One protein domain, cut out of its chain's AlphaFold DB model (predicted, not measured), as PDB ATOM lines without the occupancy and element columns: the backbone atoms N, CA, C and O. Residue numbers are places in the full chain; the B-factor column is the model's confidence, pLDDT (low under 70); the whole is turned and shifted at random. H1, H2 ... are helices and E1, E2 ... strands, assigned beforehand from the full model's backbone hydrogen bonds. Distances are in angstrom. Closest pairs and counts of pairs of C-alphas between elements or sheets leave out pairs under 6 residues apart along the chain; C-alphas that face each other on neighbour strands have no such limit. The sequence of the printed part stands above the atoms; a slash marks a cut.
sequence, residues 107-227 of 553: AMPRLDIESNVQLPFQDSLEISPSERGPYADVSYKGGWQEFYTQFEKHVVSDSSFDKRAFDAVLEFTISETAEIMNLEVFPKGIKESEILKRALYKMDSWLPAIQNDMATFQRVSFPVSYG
ATOM      1  N   ALA A 107     129.427 111.380 130.494       53.41
ATOM      2  CA  ALA A 107     130.810 111.682 130.844       53.41
ATOM      3  C   ALA A 107     130.956 111.823 132.364       53.41
ATOM      4  O   ALA A 107     130.329 112.687 132.977       53.41
ATOM      5  N   MET A 108     131.807 110.992 132.959       63.72
ATOM      6  CA  MET A 108     132.175 111.079 134.366       63.72
ATOM      7  C   MET A 108     133.300 112.103 134.578       63.72
ATOM      8  O   MET A 108     134.135 112.305 133.688       63.72
ATOM      9  N   PRO A 109     133.360 112.728 135.766       55.38
ATOM     10  CA  PRO A 109     134.527 113.476 136.213       55.38
ATOM     11  C   PRO A 109     135.823 112.663 136.114       55.38
ATOM     12  O   PRO A 109     135.823 111.439 136.250       55.38
ATOM     13  N   ARG A 110     136.942 113.362 135.898       67.00
ATOM     14  CA  ARG A 110     138.266 112.736 135.862       67.00
ATOM     15  C   ARG A 110     138.695 112.286 137.259       67.00
ATOM     16  O   ARG A 110     138.525 113.037 138.218       67.00
ATOM     17  N   LEU A 111     139.294 111.101 137.342       71.25
ATOM     18  CA  LEU A 111     140.028 110.627 138.516       71.25
ATOM     19  C   LEU A 111     141.537 110.775 138.288       71.25
ATOM     20  O   LEU A 111     142.073 110.193 137.347       71.25
ATOM     21  N   ASP A 112     142.217 111.489 139.181       73.19
ATOM     22  CA  ASP A 112     143.678 111.602 139.202       73.19
ATOM     23  C   ASP A 112     144.240 110.766 140.369       73.19
ATOM     24  O   ASP A 112     144.134 111.147 141.534       73.19
ATOM     25  N   ILE A 113     144.815 109.604 140.049       79.56
ATOM     26  CA  ILE A 113     145.281 108.585 141.005       79.56
ATOM     27  C   ILE A 113     146.484 109.090 141.821       79.56
ATOM     28  O   ILE A 113     147.413 109.669 141.256       79.56
ATOM     29  N   GLU A 114     146.502 108.816 143.132       66.94
ATOM     30  CA  GLU A 114     147.529 109.225 144.111       66.94
ATOM     31  C   GLU A 114     147.764 110.745 144.207       66.94
ATOM     32  O   GLU A 114     148.717 111.195 144.850       66.94
ATOM     33  N   SER A 115     146.898 111.565 143.610       54.62
ATOM     34  CA  SER A 115     146.859 112.984 143.931       54.62
ATOM     35  C   SER A 115     146.232 113.128 145.326       54.62
ATOM     36  O   SER A 115     145.169 112.580 145.594       54.62
ATOM     37  N   ASN A 116     146.848 113.885 146.243       43.88
ATOM     38  CA  ASN A 116     146.231 114.246 147.537       43.88
ATOM     39  C   ASN A 116     144.977 115.143 147.367       43.88
ATOM     40  O   ASN A 116     144.513 115.777 148.317       43.88
ATOM     41  N   VAL A 117     144.435 115.229 146.153       39.19
ATOM     42  CA  VAL A 117     143.265 116.008 145.798       39.19
ATOM     43  C   VAL A 117     142.047 115.198 146.221       39.19
ATOM     44  O   VAL A 117     141.647 114.238 145.567       39.19
ATOM     45  N   GLN A 118     141.432 115.595 147.335       39.94
ATOM     46  CA  GLN A 118     140.063 115.192 147.635       39.94
ATOM     47  C   GLN A 118     139.198 115.450 146.399       39.94
ATOM     48  O   GLN A 118     139.059 116.595 145.959       39.94
ATOM     49  N   LEU A 119     138.634 114.376 145.848       38.44
ATOM     50  CA  LEU A 119     137.798 114.409 144.654       38.44
ATOM     51  C   LEU A 119     136.728 115.515 144.748       38.44
ATOM     52  O   LEU A 119     136.174 115.759 145.825       38.44
ATOM     53  N   PRO A 120     136.386 116.176 143.628       35.56
ATOM     54  CA  PRO A 120     135.507 117.347 143.612       35.56
ATOM     55  C   PRO A 120     134.048 117.086 144.040       35.56
ATOM     56  O   PRO A 120     133.275 118.038 144.144       35.56
ATOM     57  N   PHE A 121     133.671 115.847 144.366       35.62
ATOM     58  CA  PHE A 121     132.314 115.457 144.743       35.62
ATOM     59  C   PHE A 121     132.273 114.881 146.164       35.62
ATOM     60  O   PHE A 121     132.452 113.685 146.370       35.62
ATOM     61  N   GLN A 122     131.986 115.740 147.142       35.38
ATOM     62  CA  GLN A 122     131.212 115.328 148.313       35.38
ATOM     63  C   GLN A 122     129.738 115.481 147.933       35.38
ATOM     64  O   GLN A 122     129.149 116.526 148.173       35.38
ATOM     65  N   ASP A 123     129.161 114.449 147.332       36.28
ATOM     66  CA  ASP A 123     127.747 114.162 147.552       36.28
ATOM     67  C   ASP A 123     127.705 112.855 148.334       36.28
ATOM     68  O   ASP A 123     127.550 111.761 147.794       36.28
ATOM     69  N   SER A 124     127.861 112.980 149.650       33.81
ATOM     70  CA  SER A 124     127.218 112.058 150.573       33.81
ATOM     71  C   SER A 124     125.719 112.358 150.550       33.81
ATOM     72  O   SER A 124     125.174 112.970 151.466       33.81
ATOM     73  N   LEU A 125     125.057 111.957 149.478       35.34
ATOM     74  CA  LEU A 125     123.667 111.553 149.547       35.34
ATOM     75  C   LEU A 125     123.664 110.145 148.982       35.34
ATOM     76  O   LEU A 125     123.738 109.941 147.772       35.34
ATOM     77  N   GLU A 126     123.658 109.164 149.883       35.78
ATOM     78  CA  GLU A 126     123.160 107.838 149.556       35.78
ATOM     79  C   GLU A 126     121.765 108.039 148.963       35.78
ATOM     80  O   GLU A 126     120.792 108.182 149.696       35.78
ATOM     81  N   ILE A 127     121.652 108.113 147.636       39.81
ATOM     82  CA  ILE A 127     120.346 108.031 147.000       39.81
ATOM     83  C   ILE A 127     119.933 106.584 147.217       39.81
ATOM     84  O   ILE A 127     120.397 105.675 146.517       39.81
ATOM     85  N   SER A 128     119.112 106.358 148.241       38.75
ATOM     86  CA  SER A 128     118.489 105.061 148.453       38.75
ATOM     87  C   SER A 128     117.840 104.635 147.130       38.75
ATOM     88  O   SER A 128     117.240 105.474 146.450       38.75
ATOM     89  N   PRO A 129     117.899 103.351 146.728       43.34
ATOM     90  CA  PRO A 129     117.215 102.874 145.527       43.34
ATOM     91  C   PRO A 129     115.740 103.302 145.436       43.34
ATOM     92  O   PRO A 129     115.228 103.411 144.328       43.34
ATOM     93  N   SER A 130     115.094 103.580 146.577       39.81
ATOM     94  CA  SER A 130     113.714 104.064 146.712       39.81
ATOM     95  C   SER A 130     113.486 105.551 146.394       39.81
ATOM     96  O   SER A 130     112.337 105.963 146.297       39.81
ATOM     97  N   GLU A 131     114.536 106.366 146.263       44.09
ATOM     98  CA  GLU A 131     114.457 107.817 145.993       44.09
ATOM     99  C   GLU A 131     114.783 108.172 144.536       44.09
ATOM    100  O   GLU A 131     114.716 109.334 144.127       44.09
ATOM    101  N   ARG A 132     115.129 107.168 143.726       52.81
ATOM    102  CA  ARG A 132     115.371 107.351 142.298       52.81
ATOM    103  C   ARG A 132     114.024 107.538 141.614       52.81
ATOM    104  O   ARG A 132     113.246 106.598 141.499       52.81
ATOM    105  N   GLY A 133     113.738 108.782 141.233       49.16
ATOM    106  CA  GLY A 133     112.536 109.132 140.482       49.16
ATOM    107  C   GLY A 133     112.441 108.379 139.146       49.16
ATOM    108  O   GLY A 133     113.357 107.644 138.774       49.16
ATOM    109  N   PRO A 134     111.381 108.617 138.356       49.16
ATOM    110  CA  PRO A 134     111.103 107.847 137.142       49.16
ATOM    111  C   PRO A 134     112.175 107.987 136.052       49.16
ATOM    112  O   PRO A 134     112.126 107.273 135.058       49.16
ATOM    113  N   TYR A 135     113.142 108.889 136.216       55.59
ATOM    114  CA  TYR A 135     114.306 109.026 135.352       55.59
ATOM    115  C   TYR A 135     115.559 109.151 136.219       55.59
ATOM    116  O   TYR A 135     115.623 110.044 137.067       55.59
ATOM    117  N   ALA A 136     116.549 108.289 135.994       59.38
ATOM    118  CA  ALA A 136     117.834 108.331 136.683       59.38
ATOM    119  C   ALA A 136     118.963 107.892 135.744       59.38
ATOM    120  O   ALA A 136     118.787 106.965 134.955       59.38
ATOM    121  N   ASP A 137     120.122 108.533 135.845       64.50
ATOM    122  CA  ASP A 137     121.338 108.067 135.179       64.50
ATOM    123  C   ASP A 137     121.930 106.848 135.904       64.50
ATOM    124  O   ASP A 137     121.525 106.506 137.021       64.50
ATOM    125  N   VAL A 138     122.905 106.196 135.266       72.38
ATOM    126  CA  VAL A 138     123.764 105.202 135.919       72.38
ATOM    127  C   VAL A 138     124.363 105.802 137.181       72.38
ATOM    128  O   VAL A 138     124.818 106.946 137.193       72.38
ATOM    129  N   SER A 139     124.395 105.007 138.243       77.38
ATOM    130  CA  SER A 139     125.000 105.397 139.509       77.38
ATOM    131  C   SER A 139     125.738 104.228 140.151       77.38
ATOM    132  O   SER A 139     125.705 103.098 139.660       77.38
ATOM    133  N   TYR A 140     126.436 104.505 141.247       78.94
ATOM    134  CA  TYR A 140     127.133 103.500 142.041       78.94
ATOM    135  C   TYR A 140     126.536 103.454 143.444       78.94
ATOM    136  O   TYR A 140     126.267 104.497 144.048       78.94
ATOM    137  N   LYS A 141     126.304 102.256 143.978       79.50
ATOM    138  CA  LYS A 141     125.836 102.070 145.353       79.50
ATOM    139  C   LYS A 141     126.935 102.538 146.316       79.50
ATOM    140  O   LYS A 141     128.073 102.098 146.217       79.50
ATOM    141  N   GLY A 142     126.588 103.444 147.229       68.31
ATOM    142  CA  GLY A 142     127.563 104.175 148.055       68.31
ATOM    143  C   GLY A 142     128.040 105.496 147.432       68.31
ATOM    144  O   GLY A 142     128.803 106.230 148.051       68.31
ATOM    145  N   GLY A 143     127.558 105.835 146.232       65.69
ATOM    146  CA  GLY A 143     127.857 107.088 145.548       65.69
ATOM    147  C   GLY A 143     129.170 107.066 144.763       65.69
ATOM    148  O   GLY A 143     129.955 106.117 144.805       65.69
ATOM    149  N   TRP A 144     129.414 108.144 144.018       64.38
ATOM    150  CA  TRP A 144     130.602 108.262 143.168       64.38
ATOM    151  C   TRP A 144     131.910 108.331 143.960       64.38
ATOM    152  O   TRP A 144     132.940 107.883 143.471       64.38
ATOM    153  N   GLN A 145     131.883 108.849 145.189       64.06
ATOM    154  CA  GLN A 145     133.063 108.871 146.051       64.06
ATOM    155  C   GLN A 145     133.534 107.455 146.392       64.06
ATOM    156  O   GLN A 145     134.727 107.163 146.281       64.06
ATOM    157  N   GLU A 146     132.608 106.578 146.775       73.56
ATOM    158  CA  GLU A 146     132.921 105.179 147.060       73.56
ATOM    159  C   GLU A 146     133.455 104.489 145.802       73.56
ATOM    160  O   GLU A 146     134.495 103.837 145.858       73.56
ATOM    161  N   PHE A 147     132.819 104.725 144.646       81.31
ATOM    162  CA  PHE A 147     133.308 104.239 143.354       81.31
ATOM    163  C   PHE A 147     134.768 104.634 143.106       81.31
ATOM    164  O   PHE A 147     135.607 103.768 142.865       81.31
ATOM    165  N   TYR A 148     135.090 105.927 143.182       78.12
ATOM    166  CA  TYR A 148     136.439 106.405 142.890       78.12
ATOM    167  C   TYR A 148     137.466 105.881 143.892       78.12
ATOM    168  O   TYR A 148     138.537 105.441 143.484       78.12
ATOM    169  N   THR A 149     137.117 105.866 145.181       79.38
ATOM    170  CA  THR A 149     137.984 105.357 146.252       79.38
ATOM    171  C   THR A 149     138.299 103.880 146.026       79.38
ATOM    172  O   THR A 149     139.458 103.463 146.086       79.38
ATOM    173  N   GLN A 150     137.282 103.064 145.730       86.88
ATOM    174  CA  GLN A 150     137.481 101.651 145.421       86.88
ATOM    175  C   GLN A 150     138.273 101.473 144.124       86.88
ATOM    176  O   GLN A 150     139.136 100.596 144.056       86.88
ATOM    177  N   PHE A 151     138.011 102.295 143.102       91.69
ATOM    178  CA  PHE A 151     138.669 102.195 141.796       91.69
ATOM    179  C   PHE A 151     140.151 102.458 141.924       91.69
ATOM    180  O   PHE A 151     140.964 101.622 141.536       91.69
ATOM    181  N   GLU A 152     140.491 103.576 142.551       89.38
ATOM    182  CA  GLU A 152     141.860 103.937 142.860       89.38
ATOM    183  C   GLU A 152     142.541 102.838 143.673       89.38
ATOM    184  O   GLU A 152     143.601 102.350 143.280       89.38
ATOM    185  N   LYS A 153     141.898 102.354 144.742       88.50
ATOM    186  CA  LYS A 153     142.429 101.253 145.549       88.50
ATOM    187  C   LYS A 153     142.710 100.012 144.701       88.50
ATOM    188  O   LYS A 153     143.748  99.378 144.882       88.50
ATOM    189  N   HIS A 154     141.823  99.638 143.779       93.31
ATOM    190  CA  HIS A 154     142.024  98.484 142.903       93.31
ATOM    191  C   HIS A 154     143.127  98.684 141.865       93.31
ATOM    192  O   HIS A 154     143.811  97.709 141.560       93.31
ATOM    193  N   VAL A 155     143.320  99.905 141.360       92.25
ATOM    194  CA  VAL A 155     144.432 100.226 140.454       92.25
ATOM    195  C   VAL A 155     145.760 100.203 141.211       92.25
ATOM    196  O   VAL A 155     146.672  99.488 140.813       92.25
ATOM    197  N   VAL A 156     145.852 100.921 142.335       89.31
ATOM    198  CA  VAL A 156     147.090 101.078 143.123       89.31
ATOM    199  C   VAL A 156     147.533  99.767 143.781       89.31
ATOM    200  O   VAL A 156     148.727  99.536 143.956       89.31
ATOM    201  N   SER A 157     146.592  98.887 144.141       89.62
ATOM    202  CA  SER A 157     146.907  97.572 144.725       89.62
ATOM    203  C   SER A 157     147.243  96.484 143.699       89.62
ATOM    204  O   SER A 157     147.626  95.381 144.097       89.62
ATOM    205  N   ASP A 158     147.103  96.746 142.396       92.69
ATOM    206  CA  ASP A 158     147.492  95.785 141.364       92.69
ATOM    207  C   ASP A 158     149.024  95.712 141.274       92.69
ATOM    208  O   ASP A 158     149.701  96.721 141.090       92.69
ATOM    209  N   SER A 159     149.595  94.509 141.377       89.50
ATOM    210  CA  SER A 159     151.054  94.313 141.363       89.50
ATOM    211  C   SER A 159     151.725  94.725 140.050       89.50
ATOM    212  O   SER A 159     152.943  94.893 140.016       89.50
ATOM    213  N   SER A 160     150.949  94.873 138.973       89.00
ATOM    214  CA  SER A 160     151.437  95.329 137.668       89.00
ATOM    215  C   SER A 160     151.442  96.855 137.535       89.00
ATOM    216  O   SER A 160     151.920  97.360 136.519       89.00
ATOM    217  N   PHE A 161     150.895  97.588 138.511       89.00
ATOM    218  CA  PHE A 161     150.851  99.046 138.494       89.00
ATOM    219  C   PHE A 161     152.253  99.626 138.691       89.00
ATOM    220  O   PHE A 161     152.814  99.608 139.785       89.00
ATOM    221  N   ASP A 162     152.839 100.126 137.605       84.56
ATOM    222  CA  ASP A 162     154.251 100.507 137.543       84.56
ATOM    223  C   ASP A 162     154.513 102.000 137.796       84.56
ATOM    224  O   ASP A 162     155.643 102.463 137.614       84.56
ATOM    225  N   LYS A 163     153.484 102.739 138.237       82.75
ATOM    226  CA  LYS A 163     153.555 104.163 138.592       82.75
ATOM    227  C   LYS A 163     154.190 105.027 137.495       82.75
ATOM    228  O   LYS A 163     154.897 105.997 137.776       82.75
ATOM    229  N   ARG A 164     153.967 104.690 136.224       82.25
ATOM    230  CA  ARG A 164     154.306 105.580 135.110       82.25
ATOM    231  C   ARG A 164     153.159 106.524 134.815       82.25
ATOM    232  O   ARG A 164     152.000 106.146 134.925       82.25
ATOM    233  N   ALA A 165     153.495 107.752 134.434       82.38
ATOM    234  CA  ALA A 165     152.486 108.742 134.105       82.38
ATOM    235  C   ALA A 165     151.662 108.308 132.883       82.38
ATOM    236  O   ALA A 165     152.231 107.892 131.870       82.38
ATOM    237  N   PHE A 166     150.342 108.440 132.972       83.06
ATOM    238  CA  PHE A 166     149.425 108.164 131.869       83.06
ATOM    239  C   PHE A 166     148.175 109.044 131.945       83.06
ATOM    240  O   PHE A 166     147.817 109.567 133.002       83.06
ATOM    241  N   ASP A 167     147.499 109.159 130.805       79.88
ATOM    242  CA  ASP A 167     146.163 109.729 130.668       79.88
ATOM    243  C   ASP A 167     145.327 108.763 129.824       79.88
ATOM    244  O   ASP A 167     145.742 108.370 128.728       79.88
ATOM    245  N   ALA A 168     144.196 108.326 130.371       81.12
ATOM    246  CA  ALA A 168     143.345 107.318 129.774       81.12
ATOM    247  C   ALA A 168     141.858 107.666 129.904       81.12
ATOM    248  O   ALA A 168     141.428 108.349 130.830       81.12
ATOM    249  N   VAL A 169     141.043 107.137 128.997       75.31
ATOM    250  CA  VAL A 169     139.580 107.185 129.073       75.31
ATOM    251  C   VAL A 169     139.040 105.768 128.958       75.31
ATOM    252  O   VAL A 169     139.297 105.090 127.965       75.31
ATOM    253  N   LEU A 170     138.302 105.320 129.974       87.94
ATOM    254  CA  LEU A 170     137.542 104.078 129.935       87.94
ATOM    255  C   LEU A 170     136.152 104.385 129.375       87.94
ATOM    256  O   LEU A 170     135.382 105.111 130.000       87.94
ATOM    257  N   GLU A 171     135.810 103.820 128.225       82.00
ATOM    258  CA  GLU A 171     134.447 103.864 127.699       82.00
ATOM    259  C   GLU A 171     133.791 102.498 127.874       82.00
ATOM    260  O   GLU A 171     134.336 101.490 127.439       82.00
ATOM    261  N   PHE A 172     132.618 102.444 128.497       90.31
ATOM    262  CA  PHE A 172     131.902 101.194 128.755       90.31
ATOM    263  C   PHE A 172     130.394 101.412 128.777       90.31
ATOM    264  O   PHE A 172     129.907 102.536 128.719       90.31
ATOM    265  N   THR A 173     129.629 100.329 128.815       85.94
ATOM    266  CA  THR A 173     128.171 100.358 128.949       85.94
ATOM    267  C   THR A 173     127.783  99.664 130.239       85.94
ATOM    268  O   THR A 173     128.226  98.545 130.466       85.94
ATOM    269  N   ILE A 174     126.944 100.290 131.058       89.69
ATOM    270  CA  ILE A 174     126.229  99.579 132.121       89.69
ATOM    271  C   ILE A 174     124.921  99.076 131.527       89.69
ATOM    272  O   ILE A 174     124.194  99.862 130.921       89.69
ATOM    273  N   SER A 175     124.663  97.774 131.626       88.81
ATOM    274  CA  SER A 175     123.451  97.117 131.128       88.81
ATOM    275  C   SER A 175     122.236  97.403 132.019       88.81
ATOM    276  O   SER A 175     122.353  97.958 133.109       88.81
ATOM    277  N   GLU A 176     121.056  96.953 131.591       86.69
ATOM    278  CA  GLU A 176     119.822  96.996 132.396       86.69
ATOM    279  C   GLU A 176     119.921  96.140 133.674       86.69
ATOM    280  O   GLU A 176     119.230  96.398 134.657       86.69
ATOM    281  N   THR A 177     120.807  95.138 133.674       89.69
ATOM    282  CA  THR A 177     121.105  94.254 134.812       89.69
ATOM    283  C   THR A 177     122.284  94.742 135.656       89.69
ATOM    284  O   THR A 177     122.732  94.017 136.538       89.69
ATOM    285  N   ALA A 178     122.757  95.973 135.423       90.00
ATOM    286  CA  ALA A 178     123.915  96.582 136.083       90.00
ATOM    287  C   ALA A 178     125.280  95.950 135.743       90.00
ATOM    288  O   ALA A 178     126.255  96.134 136.469       90.00
ATOM    289  N   GLU A 179     125.381  95.231 134.626       93.00
ATOM    290  CA  GLU A 179     126.623  94.591 134.183       93.00
ATOM    291  C   GLU A 179     127.437  95.513 133.267       93.00
ATOM    292  O   GLU A 179     126.886  96.212 132.415       93.00
ATOM    293  N   ILE A 180     128.767  95.484 133.398       93.94
ATOM    294  CA  ILE A 180     129.679  96.210 132.505       93.94
ATOM    295  C   ILE A 180     129.831  95.448 131.182       93.94
ATOM    296  O   ILE A 180     130.292  94.308 131.150       93.94
ATOM    297  N   MET A 181     129.535  96.114 130.070       90.69
ATOM    298  CA  MET A 181     129.691  95.614 128.703       90.69
ATOM    299  C   MET A 181     130.537  96.575 127.859       90.69
ATOM    300  O   MET A 181     130.630  97.765 128.164       90.69
ATOM    301  N   ASN A 182     131.105  96.081 126.753       88.19
ATOM    302  CA  ASN A 182     131.786  96.893 125.730       88.19
ATOM    303  C   ASN A 182     132.862  97.846 126.289       88.19
ATOM    304  O   ASN A 182     132.952  98.994 125.861       88.19
ATOM    305  N   LEU A 183     133.637  97.388 127.276       93.88
ATOM    306  CA  LEU A 183     134.686  98.184 127.904       93.88
ATOM    307  C   LEU A 183     135.900  98.330 126.975       93.88
ATOM    308  O   LEU A 183     136.615  97.363 126.701       93.88
ATOM    309  N   GLU A 184     136.173  99.560 126.559       89.06
ATOM    310  CA  GLU A 184     137.368  99.967 125.830       89.06
ATOM    311  C   GLU A 184     138.167 101.001 126.630       89.06
ATOM    312  O   GLU A 184     137.616 101.770 127.414       89.06
ATOM    313  N   VAL A 185     139.487 101.018 126.432       87.50
ATOM    314  CA  VAL A 185     140.386 102.006 127.038       87.50
ATOM    315  C   VAL A 185     141.114 102.749 125.929       87.50
ATOM    316  O   VAL A 185     141.663 102.129 125.012       87.50
ATOM    317  N   PHE A 186     141.122 104.074 126.029       72.50
ATOM    318  CA  PHE A 186     141.778 104.978 125.096       72.50
ATOM    319  C   PHE A 186     142.898 105.758 125.795       72.50
ATOM    320  O   PHE A 186     142.707 106.135 126.945       72.50
ATOM    321  N   PRO A 187     144.027 106.043 125.118       66.69
ATOM    322  CA  PRO A 187     144.372 105.550 123.786       66.69
ATOM    323  C   PRO A 187     144.644 104.033 123.786       66.69
ATOM    324  O   PRO A 187     145.042 103.449 124.793       66.69
ATOM    325  N   LYS A 188     144.407 103.370 122.645       78.50
ATOM    326  CA  LYS A 188     144.626 101.920 122.524       78.50
ATOM    327  C   LYS A 188     146.119 101.598 122.674       78.50
ATOM    328  O   LYS A 188     146.958 102.282 122.097       78.50
ATOM    329  N   GLY A 189     146.438 100.528 123.405       78.69
ATOM    330  CA  GLY A 189     147.809 100.014 123.536       78.69
ATOM    331  C   GLY A 189     148.632 100.578 124.700       78.69
ATOM    332  O   GLY A 189     149.815 100.253 124.793       78.69
ATOM    333  N   ILE A 190     148.043 101.378 125.596       83.50
ATOM    334  CA  ILE A 190     148.711 101.763 126.850       83.50
ATOM    335  C   ILE A 190     148.912 100.541 127.758       83.50
ATOM    336  O   ILE A 190     148.076  99.632 127.787       83.50
ATOM    337  N   LYS A 191     150.017 100.515 128.510       87.06
ATOM    338  CA  LYS A 191     150.377  99.378 129.380       87.06
ATOM    339  C   LYS A 191     149.381  99.203 130.525       87.06
ATOM    340  O   LYS A 191     149.108  98.085 130.953       87.06
ATOM    341  N   GLU A 192     148.796 100.307 130.965       90.00
ATOM    342  CA  GLU A 192     147.889 100.411 132.100       90.00
ATOM    343  C   GLU A 192     146.467  99.950 131.745       90.00
ATOM    344  O   GLU A 192     145.653  99.721 132.638       90.00
ATOM    345  N   SER A 193     146.172  99.731 130.454       91.94
ATOM    346  CA  SER A 193     144.836  99.359 129.976       91.94
ATOM    347  C   SER A 193     144.280  98.131 130.691       91.94
ATOM    348  O   SER A 193     143.097  98.112 131.018       91.94
ATOM    349  N   GLU A 194     145.092  97.100 130.917       94.56
ATOM    350  CA  GLU A 194     144.614  95.859 131.535       94.56
ATOM    351  C   GLU A 194     144.371  96.019 133.039       94.56
ATOM    352  O   GLU A 194     143.451  95.410 133.581       94.56
ATOM    353  N   ILE A 195     145.138  96.881 133.710       95.06
ATOM    354  CA  ILE A 195     144.947  97.191 135.133       95.06
ATOM    355  C   ILE A 195     143.653  97.986 135.316       95.06
ATOM    356  O   ILE A 195     142.825  97.627 136.148       95.06
ATOM    357  N   LEU A 196     143.443  99.012 134.486       94.75
ATOM    358  CA  LEU A 196     142.236  99.840 134.500       94.75
ATOM    359  C   LEU A 196     140.975  99.002 134.246       94.75
ATOM    360  O   LEU A 196     139.983  99.144 134.961       94.75
ATOM    361  N   LYS A 197     141.026  98.069 133.286       96.19
ATOM    362  CA  LYS A 197     139.923  97.128 133.035       96.19
ATOM    363  C   LYS A 197     139.660  96.215 134.229       96.19
ATOM    364  O   LYS A 197     138.515  96.089 134.652       96.19
ATOM    365  N   ARG A 198     140.701  95.588 134.794       95.06
ATOM    366  CA  ARG A 198     140.561  94.723 135.979       95.06
ATOM    367  C   ARG A 198     139.999  95.478 137.178       95.06
ATOM    368  O   ARG A 198     139.186  94.914 137.902       95.06
ATOM    369  N   ALA A 199     140.426  96.721 137.393       95.44
ATOM    370  CA  ALA A 199     139.905  97.566 138.459       95.44
ATOM    371  C   ALA A 199     138.416  97.861 138.257       95.44
ATOM    372  O   ALA A 199     137.642  97.699 139.195       95.44
ATOM    373  N   LEU A 200     138.001  98.198 137.030       95.81
ATOM    374  CA  LEU A 200     136.593  98.449 136.727       95.81
ATOM    375  C   LEU A 200     135.727  97.191 136.886       95.81
ATOM    376  O   LEU A 200     134.647  97.272 137.453       95.81
ATOM    377  N   TYR A 201     136.196  96.019 136.448       94.88
ATOM    378  CA  TYR A 201     135.441  94.763 136.585       94.88
ATOM    379  C   TYR A 201     135.289  94.268 138.030       94.88
ATOM    380  O   TYR A 201     134.430  93.432 138.290       94.88
ATOM    381  N   LYS A 202     136.098  94.770 138.972       94.25
ATOM    382  CA  LYS A 202     135.906  94.513 140.409       94.25
ATOM    383  C   LYS A 202     134.779  95.359 141.018       94.25
ATOM    384  O   LYS A 202     134.393  95.101 142.152       94.25
ATOM    385  N   MET A 203     134.253  96.332 140.273       91.44
ATOM    386  CA  MET A 203     133.129  97.168 140.687       91.44
ATOM    387  C   MET A 203     131.812  96.456 140.407       91.44
ATOM    388  O   MET A 203     131.336  96.463 139.275       91.44
ATOM    389  N   ASP A 204     131.219  95.847 141.430       86.19
ATOM    390  CA  ASP A 204     129.988  95.046 141.334       86.19
ATOM    391  C   ASP A 204     128.725  95.784 141.807       86.19
ATOM    392  O   ASP A 204     127.611  95.269 141.742       86.19
ATOM    393  N   SER A 205     128.900  97.012 142.279       88.56
ATOM    394  CA  SER A 205     127.883  97.782 142.989       88.56
ATOM    395  C   SER A 205     127.210  98.840 142.103       88.56
ATOM    396  O   SER A 205     126.658  99.827 142.594       88.56
ATOM    397  N   TRP A 206     127.238  98.638 140.785       89.81
ATOM    398  CA  TRP A 206     126.569  99.504 139.820       89.81
ATOM    399  C   TRP A 206     125.055  99.466 139.976       89.81
ATOM    400  O   TRP A 206     124.449  98.454 140.325       89.81
ATOM    401  N   LEU A 207     124.433 100.592 139.659       87.56
ATOM    402  CA  LEU A 207     123.000 100.716 139.524       87.56
ATOM    403  C   LEU A 207     122.701 101.192 138.094       87.56
ATOM    404  O   LEU A 207     123.306 102.168 137.637       87.56
ATOM    405  N   PRO A 208     121.785 100.521 137.372       86.25
ATOM    406  CA  PRO A 208     121.495 100.863 135.989       86.25
ATOM    407  C   PRO A 208     120.764 102.206 135.920       86.25
ATOM    408  O   PRO A 208     120.150 102.646 136.903       86.25
ATOM    409  N   ALA A 209     120.796 102.827 134.741       79.00
ATOM    410  CA  ALA A 209     119.935 103.965 134.450       79.00
ATOM    411  C   ALA A 209     118.462 103.534 134.505       79.00
ATOM    412  O   ALA A 209     118.125 102.378 134.247       79.00
ATOM    413  N   ILE A 210     117.576 104.468 134.837       73.19
ATOM    414  CA  ILE A 210     116.132 104.257 134.941       73.19
ATOM    415  C   ILE A 210     115.428 105.190 133.961       73.19
ATOM    416  O   ILE A 210     115.715 106.386 133.908       73.19
ATOM    417  N   GLN A 211     114.469 104.650 133.216       68.81
ATOM    418  CA  GLN A 211     113.547 105.410 132.385       68.81
ATOM    419  C   GLN A 211     112.120 104.888 132.566       68.81
ATOM    420  O   GLN A 211     111.818 103.744 132.238       68.81
ATOM    421  N   ASN A 212     111.231 105.751 133.053       63.88
ATOM    422  CA  ASN A 212     109.875 105.422 133.501       63.88
ATOM    423  C   ASN A 212     109.846 104.190 134.419       63.88
ATOM    424  O   ASN A 212     109.152 103.222 134.119       63.88
ATOM    425  N   ASP A 213     110.659 104.204 135.476       69.12
ATOM    426  CA  ASP A 213     110.768 103.123 136.474       69.12
ATOM    427  C   ASP A 213     111.286 101.771 135.934       69.12
ATOM    428  O   ASP A 213     111.353 100.789 136.671       69.12
ATOM    429  N   MET A 214     111.706 101.707 134.665       74.44
ATOM    430  CA  MET A 214     112.352 100.533 134.072       74.44
ATOM    431  C   MET A 214     113.856 100.752 133.942       74.44
ATOM    432  O   MET A 214     114.298 101.812 133.494       74.44
ATOM    433  N   ALA A 215     114.636  99.738 134.312       81.31
ATOM    434  CA  ALA A 215     116.076  99.749 134.108       81.31
ATOM    435  C   ALA A 215     116.409  99.765 132.609       81.31
ATOM    436  O   ALA A 215     115.746  99.115 131.806       81.31
ATOM    437  N   THR A 216     117.443 100.509 132.243       81.88
ATOM    438  CA  THR A 216     117.957 100.595 130.878       81.88
ATOM    439  C   THR A 216     119.474 100.697 130.906       81.88
ATOM    440  O   THR A 216     120.078 101.096 131.903       81.88
ATOM    441  N   PHE A 217     120.100 100.353 129.785       82.50
ATOM    442  CA  PHE A 217     121.530 100.536 129.619       82.50
ATOM    443  C   PHE A 217     121.895 102.023 129.480       82.50
ATOM    444  O   PHE A 217     121.071 102.831 129.049       82.50
ATOM    445  N   GLN A 218     123.141 102.382 129.780       77.50
ATOM    446  CA  GLN A 218     123.714 103.693 129.453       77.50
ATOM    447  C   GLN A 218     125.211 103.550 129.178       77.50
ATOM    448  O   GLN A 218     125.907 102.776 129.841       77.50
ATOM    449  N   ARG A 219     125.712 104.295 128.189       77.38
ATOM    450  CA  ARG A 219     127.143 104.354 127.885       77.38
ATOM    451  C   ARG A 219     127.816 105.408 128.757       77.38
ATOM    452  O   ARG A 219     127.272 106.494 128.945       77.38
ATOM    453  N   VAL A 220     128.998 105.090 129.258       76.62
ATOM    454  CA  VAL A 220     129.759 105.874 130.227       76.62
ATOM    455  C   VAL A 220     131.164 106.120 129.684       76.62
ATOM    456  O   VAL A 220     131.762 105.224 129.090       76.62
ATOM    457  N   SER A 221     131.680 107.331 129.881       74.50
ATOM    458  CA  SER A 221     133.068 107.713 129.610       74.50
ATOM    459  C   SER A 221     133.718 108.170 130.905       74.50
ATOM    460  O   SER A 221     133.309 109.183 131.467       74.50
ATOM    461  N   PHE A 222     134.750 107.465 131.352       81.94
ATOM    462  CA  PHE A 222     135.445 107.708 132.609       81.94
ATOM    463  C   PHE A 222     136.927 108.043 132.369       81.94
ATOM    464  O   PHE A 222     137.722 107.142 132.087       81.94
ATOM    465  N   PRO A 223     137.317 109.329 132.447       71.56
ATOM    466  CA  PRO A 223     138.709 109.741 132.328       71.56
ATOM    467  C   PRO A 223     139.504 109.443 133.610       71.56
ATOM    468  O   PRO A 223     139.060 109.761 134.712       71.56
ATOM    469  N   VAL A 224     140.703 108.884 133.463       80.12
ATOM    470  CA  VAL A 224     141.610 108.500 134.556       80.12
ATOM    471  C   VAL A 224     143.038 108.899 134.206       80.12
ATOM    472  O   VAL A 224     143.502 108.618 133.102       80.12
ATOM    473  N   SER A 225     143.764 109.499 135.145       81.62
ATOM    474  CA  SER A 225     145.176 109.830 134.961       81.62
ATOM    475  C   SER A 225     146.029 109.483 136.183       81.62
ATOM    476  O   SER A 225     145.521 109.299 137.289       81.62
ATOM    477  N   TYR A 226     147.338 109.361 135.972       81.75
ATOM    478  CA  TYR A 226     148.343 109.179 137.020       81.75
ATOM    479  C   TYR A 226     149.608 109.945 136.652       81.75
ATOM    480  O   TYR A 226     149.972 109.977 135.478       81.75
ATOM    481  N   GLY A 227     150.308 110.530 137.631       67.00
ATOM    482  CA  GLY A 227     151.642 111.124 137.446       67.00
ATOM    483  C   GLY A 227     151.714 112.312 136.478       67.00
ATOM    484  O   GLY A 227     152.788 112.878 136.276       67.00
TER     485      GLY A 227
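Overview. This is residues 107 to 227 of the 553 residues of an uncharacterized protein of Roseivirga pacifica (UniProt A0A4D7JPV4). A twisted sheet of four strands has two helices, H1 and H2, packed over one face in two layers, and the small hairpin E4 and E5 extends from one end of it. A long loop, residues 114 to 142, runs past H1 to that hairpin. The 121 printed residues follow the order E1 H1 E2 E3 H2 E4 E5 E6; the mixed sheet runs E1 E6 E2 E3. The class is mixed, helices and strands, with under half of the residues in named elements. The whole is compact, radius of gyration of the C-alphas 14.6 A, and only just elongated, spanning 44 by 29 by 21 A.

Along the chain. E1, residues 111 to 113, begins at C-alpha 111 (140.028, 110.627, 138.516). H1 is residues 143 to 156, 20.3 A long. E2 is residues 166 to 174, 24.7 A, and E3 residues 180 to 186, 16.7 A. H2 is residues 193 to 201, 12.4 A. E4, residues 209 to 211, and E5, residues 214 to 216, precede E6, residues 218 to 226, 26.3 A, ending at C-alpha 226 (148.343, 109.179, 137.020).

Arrangement. E1 and E6 are parallel, N 113 to O 225 2.9 A. E6 and E2 are antiparallel, N 170 to O 222 2.8 A. The hairpin E2 and E3 has N 171 to O 184 at 2.8 A; the hairpin E4 and E5 has N 211 to O 214 at 2.9 A. E5 runs on into E6 at 50 degrees. H2 is on the sheet at a height of 8.2 A. H1, with residues 151 to 155 alone, touches H2 at a steep tilt of 43 degrees, opposite ways; the closest C-alphas, of His 154 and Ala 199, are 5.0 A apart. In H1 and H2 every O i to N i+4 pair is within hydrogen-bond range.

Size, cuts and confidence. The farthest C-alphas, of Asp 162 and Asn 212, are 44.8 A apart. The printed part has no cut. The link E1 to H1 is long. Low confidence, under 70, includes residues 114 to 137.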